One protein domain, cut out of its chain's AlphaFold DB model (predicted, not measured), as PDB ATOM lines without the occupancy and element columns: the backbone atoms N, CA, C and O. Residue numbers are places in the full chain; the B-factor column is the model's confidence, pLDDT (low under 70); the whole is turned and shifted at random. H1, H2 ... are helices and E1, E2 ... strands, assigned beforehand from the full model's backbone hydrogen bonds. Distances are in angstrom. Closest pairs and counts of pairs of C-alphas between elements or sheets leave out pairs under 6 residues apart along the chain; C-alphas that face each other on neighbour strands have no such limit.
ATOM      1  N   ARG A   2      39.887 -50.714 -16.866       94.56
ATOM      2  CA  ARG A   2      38.530 -50.186 -16.663       94.56
ATOM      3  C   ARG A   2      38.170 -50.367 -15.199       94.56
ATOM      4  O   ARG A   2      38.395 -51.448 -14.664       94.56
ATOM      5  N   VAL A   3      37.657 -49.318 -14.576       95.44
ATOM      6  CA  VAL A   3      37.218 -49.316 -13.181       95.44
ATOM      7  C   VAL A   3      35.748 -48.922 -13.172       95.44
ATOM      8  O   VAL A   3      35.342 -48.009 -13.895       95.44
ATOM      9  N   HIS A   4      34.943 -49.626 -12.392       95.94
ATOM     10  CA  HIS A   4      33.521 -49.353 -12.279       95.94
ATOM     11  C   HIS A   4      33.110 -49.300 -10.814       95.94
ATOM     12  O   HIS A   4      33.190 -50.306 -10.115       95.94
ATOM     13  N   VAL A   5      32.654 -48.139 -10.353       95.44
ATOM     14  CA  VAL A   5      32.094 -47.985  -9.010       95.44
ATOM     15  C   VAL A   5      30.680 -48.560  -9.022       95.44
ATOM     16  O   VAL A   5      29.763 -47.949  -9.571       95.44
ATOM     17  N   SER A   6      30.512 -49.767  -8.485       91.56
ATOM     18  CA  SER A   6      29.252 -50.517  -8.538       91.56
ATOM     19  C   SER A   6      28.262 -50.084  -7.458       91.56
ATOM     20  O   SER A   6      27.053 -50.188  -7.664       91.56
ATOM     21  N   GLY A   7      28.766 -49.565  -6.340       87.25
ATOM     22  CA  GLY A   7      28.001 -49.102  -5.186       87.25
ATOM     23  C   GLY A   7      28.934 -48.628  -4.073       87.25
ATOM     24  O   GLY A   7      30.147 -48.561  -4.265       87.25
ATOM     25  N   GLY A   8      28.370 -48.338  -2.904       80.50
ATOM     26  CA  GLY A   8      29.098 -47.746  -1.781       80.50
ATOM     27  C   GLY A   8      28.754 -46.268  -1.601       80.50
ATOM     28  O   GLY A   8      27.928 -45.728  -2.332       80.50
ATOM     29  N   ALA A   9      29.380 -45.641  -0.612       84.00
ATOM     30  CA  ALA A   9      29.246 -44.215  -0.339       84.00
ATOM     31  C   ALA A   9      30.467 -43.440  -0.877       84.00
ATOM     32  O   ALA A   9      31.212 -43.939  -1.730       84.00
ATOM     33  N   GLU A  10      30.680 -42.214  -0.405       91.38
ATOM     34  CA  GLU A  10      31.767 -41.308  -0.786       91.38
ATOM     35  C   GLU A  10      33.131 -42.000  -0.821       91.38
ATOM     36  O   GLU A  10      33.958 -41.748  -1.703       91.38
ATOM     37  N   ARG A  11      33.363 -42.927   0.110       93.19
ATOM     38  CA  ARG A  11      34.627 -43.644   0.213       93.19
ATOM     39  C   ARG A  11      34.945 -44.504  -1.008       93.19
ATOM     40  O   ARG A  11      36.110 -44.583  -1.399       93.19
ATOM     41  N   ALA A  12      33.945 -45.110  -1.646       94.50
ATOM     42  CA  ALA A  12      34.151 -45.884  -2.872       94.50
ATOM     43  C   ALA A  12      34.602 -44.978  -4.030       94.50
ATOM     44  O   ALA A  12      35.485 -45.349  -4.806       94.50
ATOM     45  N   LEU A  13      34.060 -43.756  -4.099       95.50
ATOM     46  CA  LEU A  13      34.471 -42.736  -5.066       95.50
ATOM     47  C   LEU A  13      35.907 -42.258  -4.799       95.50
ATOM     48  O   LEU A  13      36.708 -42.178  -5.733       95.50
ATOM     49  N   VAL A  14      36.261 -42.005  -3.534       97.06
ATOM     50  CA  VAL A  14      37.627 -41.625  -3.125       97.06
ATOM     51  C   VAL A  14      38.633 -42.737  -3.432       97.06
ATOM     52  O   VAL A  14      39.692 -42.458  -3.993       97.06
ATOM     53  N   ALA A  15      38.309 -43.997  -3.129       96.94
ATOM     54  CA  ALA A  15      39.174 -45.141  -3.419       96.94
ATOM     55  C   ALA A  15      39.374 -45.347  -4.932       96.94
ATOM     56  O   ALA A  15      40.499 -45.566  -5.384       96.94
ATOM     57  N   ALA A  16      38.305 -45.224  -5.728       97.00
ATOM     58  CA  ALA A  16      38.387 -45.302  -7.186       97.00
ATOM     59  C   ALA A  16      39.233 -44.163  -7.779       97.00
ATOM     60  O   ALA A  16      40.033 -44.400  -8.685       97.00
ATOM     61  N   ASP A  17      39.101 -42.940  -7.256       98.06
ATOM     62  CA  ASP A  17      39.928 -41.803  -7.663       98.06
ATOM     63  C   ASP A  17      41.400 -41.973  -7.262       98.06
ATOM     64  O   ASP A  17      42.286 -41.704  -8.073       98.06
ATOM     65  N   LEU A  18      41.683 -42.472  -6.055       98.25
ATOM     66  CA  LEU A  18      43.051 -42.774  -5.632       98.25
ATOM     67  C   LEU A  18      43.688 -43.815  -6.560       98.25
ATOM     68  O   LEU A  18      44.779 -43.585  -7.082       98.25
ATOM     69  N   LEU A  19      42.983 -44.917  -6.835       97.50
ATOM     70  CA  LEU A  19      43.433 -45.937  -7.782       97.50
ATOM     71  C   LEU A  19      43.692 -45.343  -9.173       97.50
ATOM     72  O   LEU A  19      44.711 -45.646  -9.792       97.50
ATOM     73  N   ARG A  20      42.783 -44.488  -9.662       97.62
ATOM     74  CA  ARG A  20      42.919 -43.789 -10.947       97.62
ATOM     75  C   ARG A  20      44.217 -42.982 -10.989       97.62
ATOM     76  O   ARG A  20      45.002 -43.154 -11.918       97.62
ATOM     77  N   ARG A  21      44.474 -42.163  -9.964       97.94
ATOM     78  CA  ARG A  21      45.672 -41.313  -9.862       97.94
ATOM     79  C   ARG A  21      46.961 -42.129  -9.728       97.94
ATOM     80  O   ARG A  21      47.955 -41.799 -10.371       97.94
ATOM     81  N   VAL A  22      46.953 -43.212  -8.947       97.44
ATOM     82  CA  VAL A  22      48.099 -44.136  -8.821       97.44
ATOM     83  C   VAL A  22      48.400 -44.818 -10.161       97.44
ATOM     84  O   VAL A  22      49.548 -44.845 -10.607       97.44
ATOM     85  N   ALA A  23      47.375 -45.303 -10.861       95.88
ATOM     86  CA  ALA A  23      47.530 -45.922 -12.174       95.88
ATOM     87  C   ALA A  23      48.057 -44.931 -13.234       95.88
ATOM     88  O   ALA A  23      48.922 -45.294 -14.033       95.88
ATOM     89  N   GLU A  24      47.608 -43.672 -13.203       95.44
ATOM     90  CA  GLU A  24      48.111 -42.590 -14.068       95.44
ATOM     91  C   GLU A  24      49.599 -42.307 -13.862       95.44
ATOM     92  O   GLU A  24      50.329 -42.121 -14.841       95.44
ATOM     93  N   ARG A  25      50.096 -42.374 -12.620       91.88
ATOM     94  CA  ARG A  25      51.543 -42.316 -12.348       91.88
ATOM     95  C   ARG A  25      52.292 -43.487 -12.983       91.88
ATOM     96  O   ARG A  25      53.378 -43.296 -13.528       91.88
ATOM     97  N   GLY A  26      51.672 -44.667 -13.003       89.06
ATOM     98  CA  GLY A  26      52.144 -45.860 -13.712       89.06
ATOM     99  C   GLY A  26      51.985 -45.823 -15.240       89.06
ATOM    100  O   GLY A  26      52.188 -46.850 -15.884       89.06
ATOM    101  N   ARG A  27      51.632 -44.671 -15.838       90.94
ATOM    102  CA  ARG A  27      51.361 -44.486 -17.281       90.94
ATOM    103  C   ARG A  27      50.165 -45.283 -17.809       90.94
ATOM    104  O   ARG A  27      50.056 -45.521 -19.012       90.94
ATOM    105  N   LEU A  28      49.263 -45.696 -16.926       93.62
ATOM    106  CA  LEU A  28      47.968 -46.242 -17.308       93.62
ATOM    107  C   LEU A  28      46.942 -45.112 -17.320       93.62
ATOM    108  O   LEU A  28      46.915 -44.289 -16.421       93.62
ATOM    109  N   HIS A  29      46.040 -45.107 -18.294       92.69
ATOM    110  CA  HIS A  29      44.919 -44.165 -18.322       92.69
ATOM    111  C   HIS A  29      43.622 -44.940 -18.087       92.69
ATOM    112  O   HIS A  29      43.004 -45.411 -19.048       92.69
ATOM    113  N   PRO A  30      43.260 -45.217 -16.821       94.00
ATOM    114  CA  PRO A  30      42.038 -45.939 -16.533       94.00
ATOM    115  C   PRO A  30      40.805 -45.111 -16.875       94.00
ATOM    116  O   PRO A  30      40.727 -43.923 -16.579       94.00
ATOM    117  N   VAL A  31      39.815 -45.782 -17.455       95.56
ATOM    118  CA  VAL A  31      38.466 -45.234 -17.591       95.56
ATOM    119  C   VAL A  31      37.691 -45.632 -16.344       95.56
ATOM    120  O   VAL A  31      37.580 -46.829 -16.057       95.56
ATOM    121  N   VAL A  32      37.194 -44.639 -15.609       96.75
ATOM    122  CA  VAL A  32      36.385 -44.836 -14.402       96.75
ATOM    123  C   VAL A  32      34.940 -44.472 -14.718       96.75
ATOM    124  O   VAL A  32      34.661 -43.372 -15.187       96.75
ATOM    125  N   THR A  33      34.036 -45.411 -14.464       96.31
ATOM    126  CA  THR A  33      32.582 -45.226 -14.582       96.31
ATOM    127  C   THR A  33      31.928 -45.516 -13.239       96.31
ATOM    128  O   THR A  33      32.541 -46.148 -12.376       96.31
ATOM    129  N   ARG A  34      30.682 -45.092 -13.056       94.94
ATOM    130  CA  ARG A  34      29.887 -45.417 -11.867       94.94
ATOM    131  C   ARG A  34      28.496 -45.907 -12.235       94.94
ATOM    132  O   ARG A  34      27.933 -45.505 -13.253       94.94
ATOM    133  N   SER A  35      27.938 -46.770 -11.396       92.50
ATOM    134  CA  SER A  35      26.534 -47.145 -11.487       92.50
ATOM    135  C   SER A  35      25.648 -45.953 -11.083       92.50
ATOM    136  O   SER A  35      26.067 -45.116 -10.275       92.50
ATOM    137  N   PRO A  36      24.403 -45.858 -11.586       87.12
ATOM    138  CA  PRO A  36      23.451 -44.855 -11.104       87.12
ATOM    139  C   PRO A  36      23.205 -44.932  -9.586       87.12
ATOM    140  O   PRO A  36      22.924 -43.916  -8.962       87.12
ATOM    141  N   GLY A  37      23.324 -46.131  -9.001       84.06
ATOM    142  CA  GLY A  37      23.165 -46.378  -7.565       84.06
ATOM    143  C   GLY A  37      24.387 -46.017  -6.714       84.06
ATOM    144  O   GLY A  37      24.265 -45.963  -5.498       84.06
ATOM    145  N   ALA A  38      25.540 -45.740  -7.327       86.50
ATOM    146  CA  ALA A  38      26.757 -45.266  -6.664       86.50
ATOM    147  C   ALA A  38      26.850 -43.728  -6.687       86.50
ATOM    148  O   ALA A  38      27.909 -43.153  -6.953       86.50
ATOM    149  N   ALA A  39      25.715 -43.046  -6.523       82.94
ATOM    150  CA  ALA A  39      25.697 -41.594  -6.436       82.94
ATOM    151  C   ALA A  39      26.274 -41.131  -5.084       82.94
ATOM    152  O   ALA A  39      26.013 -41.782  -4.073       82.94
ATOM    153  N   PRO A  40      27.030 -40.017  -5.053       82.38
ATOM    154  CA  PRO A  40      27.419 -39.375  -3.798       82.38
ATOM    155  C   PRO A  40      26.173 -39.046  -2.963       82.38
ATOM    156  O   PRO A  40      25.147 -38.648  -3.522       82.38
ATOM    157  N   VAL A  41      26.255 -39.218  -1.644       84.62
ATOM    158  CA  VAL A  41      25.092 -39.161  -0.741       84.62
ATOM    159  C   VAL A  41      25.044 -37.839   0.022       84.62
ATOM    160  O   VAL A  41      23.992 -37.207   0.114       84.62
ATOM    161  N   HIS A  42      26.183 -37.412   0.552       85.81
ATOM    162  CA  HIS A  42      26.328 -36.309   1.492       85.81
ATOM    163  C   HIS A  42      27.081 -35.112   0.903       85.81
ATOM    164  O   HIS A  42      26.751 -33.974   1.234       85.81
ATOM    165  N   VAL A  43      28.082 -35.336   0.044       86.75
ATOM    166  CA  VAL A  43      28.943 -34.268  -0.505       86.75
ATOM    167  C   VAL A  43      29.179 -34.443  -1.999       86.75
ATOM    168  O   VAL A  43      29.263 -35.564  -2.496       86.75
ATOM    169  N   ALA A  44      29.311 -33.338  -2.739       88.81
ATOM    170  CA  ALA A  44      29.604 -33.432  -4.163       88.81
ATOM    171  C   ALA A  44      31.006 -34.043  -4.382       88.81
ATOM    172  O   ALA A  44      31.928 -33.738  -3.621       88.81
ATOM    173  N   PRO A  45      31.226 -34.853  -5.439       91.06
ATOM    174  CA  PRO A  45      32.519 -35.499  -5.672       91.06
ATOM    175  C   PRO A  45      33.663 -34.484  -5.775       91.06
ATOM    176  O   PRO A  45      34.736 -34.692  -5.206       91.06
ATOM    177  N   GLY A  46      33.405 -33.346  -6.429       92.19
ATOM    178  CA  GLY A  46      34.379 -32.267  -6.585       92.19
ATOM    179  C   GLY A  46      34.874 -31.690  -5.258       92.19
ATOM    180  O   GLY A  46      36.055 -31.360  -5.153       92.19
ATOM    181  N   ASP A  47      34.029 -31.656  -4.227       91.75
ATOM    182  CA  ASP A  47      34.412 -31.157  -2.902       91.75
ATOM    183  C   ASP A  47      35.371 -32.125  -2.183       91.75
ATOM    184  O   ASP A  47      36.203 -31.711  -1.377       91.75
ATOM    185  N   LEU A  48      35.333 -33.413  -2.542       93.75
ATOM    186  CA  LEU A  48      36.302 -34.435  -2.129       93.75
ATOM    187  C   LEU A  48      37.468 -34.591  -3.119       93.75
ATOM    188  O   LEU A  48      38.175 -35.603  -3.089       93.75
ATOM    189  N   SER A  49      37.679 -33.626  -4.021       95.88
ATOM    190  CA  SER A  49      38.678 -33.700  -5.100       95.88
ATOM    191  C   SER A  49      38.548 -34.950  -5.988       95.88
ATOM    192  O   SER A  49      39.532 -35.421  -6.569       95.88
ATOM    193  N   VAL A  50      37.334 -35.488  -6.109       95.94
ATOM    194  CA  VAL A  50      36.983 -36.577  -7.022       95.94
ATOM    195  C   VAL A  50      36.358 -35.969  -8.285       95.94
ATOM    196  O   VAL A  50      35.428 -35.168  -8.176       95.94
ATOM    197  N   PRO A  51      36.843 -36.294  -9.496       95.19
ATOM    198  CA  PRO A  51      36.199 -35.826 -10.718       95.19
ATOM    199  C   PRO A  51      34.828 -36.492 -10.899       95.19
ATOM    200  O   PRO A  51      34.591 -37.600 -10.420       95.19
ATOM    201  N   GLU A  52      33.935 -35.845 -11.644       93.25
ATOM    202  CA  GLU A  52      32.652 -36.456 -11.998       93.25
ATOM    203  C   GLU A  52      32.890 -37.671 -12.910       93.25
ATOM    204  O   GLU A  52      33.381 -37.534 -14.033       93.25
ATOM    205  N   PHE A  53      32.561 -38.870 -12.424       95.06
ATOM    206  CA  PHE A  53      32.659 -40.097 -13.212       95.06
ATOM    207  C   PHE A  53      31.410 -40.307 -14.066       95.06
ATOM    208  O   PHE A  53      30.281 -40.115 -13.604       95.06
ATOM    209  N   GLU A  54      31.616 -40.771 -15.299       95.31
ATOM    210  CA  GLU A  54      30.529 -41.103 -16.217       95.31
ATOM    211  C   GLU A  54      29.615 -42.175 -15.610       95.31
ATOM    212  O   GLU A  54      30.073 -43.205 -15.106       95.31
ATOM    213  N   THR A  55      28.304 -41.935 -15.679       94.81
ATOM    214  CA  THR A  55      27.301 -42.914 -15.256       94.81
ATOM    215  C   THR A  55      26.985 -43.859 -16.412       94.81
ATOM    216  O   THR A  55      26.453 -43.431 -17.433       94.81
ATOM    217  N   ALA A  56      27.297 -45.144 -16.248       94.06
ATOM    218  CA  ALA A  56      27.177 -46.167 -17.289       94.06
ATOM    219  C   ALA A  56      27.004 -47.565 -16.658       94.06
ATOM    220  O   ALA A  56      27.315 -47.738 -15.479       94.06
ATOM    221  N   PRO A  57      26.519 -48.584 -17.394       91.50
ATOM    222  CA  PRO A  57      26.587 -49.970 -16.923       91.50
ATOM    223  C   PRO A  57      28.050 -50.438 -16.764       91.50
ATOM    224  O   PRO A  57      28.938 -49.891 -17.426       91.50
ATOM    225  N   PRO A  58      28.322 -51.456 -15.921       90.88
ATOM    226  CA  PRO A  58      29.669 -51.996 -15.748       90.88
ATOM    227  C   PRO A  58      30.207 -52.519 -17.085       90.88
ATOM    228  O   PRO A  58      29.578 -53.389 -17.690       90.88
ATOM    229  N   PRO A  59      31.359 -52.023 -17.567       90.06
ATOM    230  CA  PRO A  59      31.947 -52.544 -18.786       90.06
ATOM    231  C   PRO A  59      32.574 -53.923 -18.550       90.06
ATOM    232  O   PRO A  59      33.067 -54.220 -17.459       90.06
ATOM    233  N   ASP A  60      32.633 -54.738 -19.601       90.56
ATOM    234  CA  ASP A  60      33.250 -56.064 -19.540       90.56
ATOM    235  C   ASP A  60      34.703 -55.995 -19.045       90.56
ATOM    236  O   ASP A  60      35.533 -55.216 -19.544       90.56
ATOM    237  N   GLY A  61      35.003 -56.842 -18.055       89.62
ATOM    238  CA  GLY A  61      36.320 -56.944 -17.428       89.62
ATOM    239  C   GLY A  61      36.710 -55.741 -16.565       89.62
ATOM    240  O   GLY A  61      37.900 -55.549 -16.309       89.62
ATOM    241  N   ALA A  62      35.755 -54.900 -16.153       92.44
ATOM    242  CA  ALA A  62      36.030 -53.828 -15.207       92.44
ATOM    243  C   ALA A  62      36.418 -54.372 -13.829       92.44
ATOM    244  O   ALA A  62      35.803 -55.306 -13.319       92.44
ATOM    245  N   LEU A  63      37.391 -53.718 -13.197       93.31
ATOM    246  CA  LEU A  63      37.576 -53.825 -11.758       93.31
ATOM    247  C   LEU A  63      36.399 -53.123 -11.080       93.31
ATOM    248  O   LEU A  63      36.230 -51.911 -11.237       93.31
ATOM    249  N   LEU A  64      35.595 -53.876 -10.340       94.31
ATOM    250  CA  LEU A  64      34.474 -53.316  -9.592       94.31
ATOM    251  C   LEU A  64      34.987 -52.655  -8.306       94.31
ATOM    252  O   LEU A  64      35.889 -53.182  -7.669       94.31
ATOM    253  N   VAL A  65      34.428 -51.517  -7.912       94.50
ATOM    254  CA  VAL A  65      34.731 -50.832  -6.647       94.50
ATOM    255  C   VAL A  65      33.425 -50.650  -5.890       94.50
ATOM    256  O   VAL A  65      32.489 -50.054  -6.421       94.50
ATOM    257  N   GLY A  66      33.351 -51.175  -4.671       91.69
ATOM    258  CA  GLY A  66      32.140 -51.115  -3.857       91.69
ATOM    259  C   GLY A  66      32.158 -52.114  -2.699       91.69
ATOM    260  O   GLY A  66      33.168 -52.786  -2.493       91.69
ATOM    261  N   PRO A  67      31.058 -52.222  -1.936       86.75
ATOM    262  CA  PRO A  67      31.018 -53.012  -0.703       86.75
ATOM    263  C   PRO A  67      30.987 -54.534  -0.929       86.75
ATOM    264  O   PRO A  67      31.403 -55.287  -0.052       86.75
ATOM    265  N   ASP A  68      30.518 -55.003  -2.089       80.62
ATOM    266  CA  ASP A  68      30.369 -56.435  -2.378       80.62
ATOM    267  C   ASP A  68      31.699 -57.069  -2.800       80.62
ATOM    268  O   ASP A  68      32.424 -56.477  -3.597       80.62
ATOM    269  N   GLY A  69      32.017 -58.278  -2.315       62.59
ATOM    270  CA  GLY A  69      33.309 -58.953  -2.518       62.59
ATOM    271  C   GLY A  69      33.225 -60.273  -3.295       62.59
ATOM    272  O   GLY A  69      32.815 -61.289  -2.739       62.59
ATOM    273  N   ALA A  70      33.672 -60.271  -4.558       54.09
ATOM    274  CA  ALA A  70      34.045 -61.484  -5.317       54.09
ATOM    275  C   ALA A  70      34.955 -61.174  -6.527       54.09
ATOM    276  O   ALA A  70      35.820 -61.973  -6.876       54.09
ATOM    277  N   SER A  71      34.797 -59.999  -7.147       59.75
ATOM    278  CA  SER A  71      35.585 -59.527  -8.303       59.75
ATOM    279  C   SER A  71      35.815 -58.010  -8.244       59.75
ATOM    280  O   SER A  71      35.664 -57.292  -9.236       59.75
ATOM    281  N   SER A  72      36.099 -57.517  -7.040       78.38
ATOM    282  CA  SER A  72      36.013 -56.105  -6.678       78.38
ATOM    283  C   SER A  72      37.124 -55.678  -5.720       78.38
ATOM    284  O   SER A  72      37.607 -56.447  -4.888       78.38
ATOM    285  N   LEU A  73      37.490 -54.404  -5.813       89.25
ATOM    286  CA  LEU A  73      38.083 -53.649  -4.727       89.25
ATOM    287  C   LEU A  73      36.996 -53.467  -3.653       89.25
ATOM    288  O   LEU A  73      36.140 -52.590  -3.779       89.25
ATOM    289  N   ALA A  74      36.996 -54.341  -2.645       92.12
ATOM    290  CA  ALA A  74      36.042 -54.283  -1.539       92.12
ATOM    291  C   ALA A  74      36.296 -53.029  -0.690       92.12
ATOM    292  O   ALA A  74      37.321 -52.932  -0.015       92.12
ATOM    293  N   VAL A  75      35.372 -52.074  -0.754       91.31
ATOM    294  CA  VAL A  75      35.401 -50.825   0.014       91.31
ATOM    295  C   VAL A  75      34.186 -50.826   0.939       91.31
ATOM    296  O   VAL A  75      33.071 -50.593   0.462       91.31
ATOM    297  N   PRO A  76      34.362 -51.111   2.244       89.19
ATOM    298  CA  PRO A  76      33.288 -50.973   3.213       89.19
ATOM    299  C   PRO A  76      32.781 -49.535   3.238       89.19
ATOM    300  O   PRO A  76      33.559 -48.594   3.041       89.19
TER     301      PRO A  76
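AT A GLANCE: This is residues 2 to 76 of the 203 residues of an uncharacterized protein of Actinomadura sp. J1-007 (UniProt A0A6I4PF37). A small twisted sheet of four parallel strands has one long helix, H1, running along one of its faces, over E1 and E3. The short helix H2 is off the sheet and packs on residues 10 to 14 of H1, and the long link after H2 runs past the edge strand E2, pairing briefly with it, before it reaches E3. The printed part has 75 residues, with two named helices and four named strands in the order E1, H1, E2, H2, E3, E4, and the sheet runs E2, E1, E3, E4. The class is mixed, helices and strands, with 35 of the 75 residues in named elements. The whole is compact, with a radius of gyration of the C-alphas of 11.2 A, and spans 32 by 27 by 21 A.

IN THESE COORDINATES: E1, residues 2 to 5, begins at C-alpha 2 (38.530, -50.186, -16.663) and is 10.2 A long. H1, residues 10 to 25, is 22.9 A long and starts at C-alpha 10 (31.767, -41.308, -0.786). E2 is residues 31 to 34, 10.3 A, and H2 is residues 45 to 48, 5.3 A. E3 is residues 63 to 66, 10.0 A, and E4 is residues 72 to 74, 5.5 A, ending at C-alpha 74 (36.042, -54.283, -1.539).

HOW THE PARTS SIT: E1 and E2 are parallel at 21 degrees, with N 5 and O 33 2.8 A apart, within hydrogen-bond range. E1 and E3 are parallel at 14 degrees, with N 65 and O 4 at 2.8 A. E3 and E4 are parallel at 29 degrees, with N 73 and O 64 at 2.7 A. H1 is on the sheet at a height of 9.3 A and runs along the strands, at 0 degrees to E1 on the local plane; its closest C-alphas to E3 are those of Ala 12 and Gly 66, 5.7 A. E1, H1, E2 form a strand-helix-strand unit, two parallel neighbour strands with a helix between, with a right-handed crossover. E2, H2, E3 form a split unit, with E1 between its strands, and a left-handed crossover. H1 and H2 only just touch, with 3 pairs of C-alphas within 8 A, the closest being Val 14 and Leu 48 at 7.4 A. In H1 every O i to N i+4 pair is within hydrogen-bond range; H2 is too short for such a pair.

THE WHOLE: The two C-alphas farthest apart, those of Arg 27 and His 42, are 32.3 A apart. The printed part has no cut. The link from H2 to E3, 14 residues, is long. The mean pLDDT of the printed part is 90.6, and residues 69 to 71 are under 70.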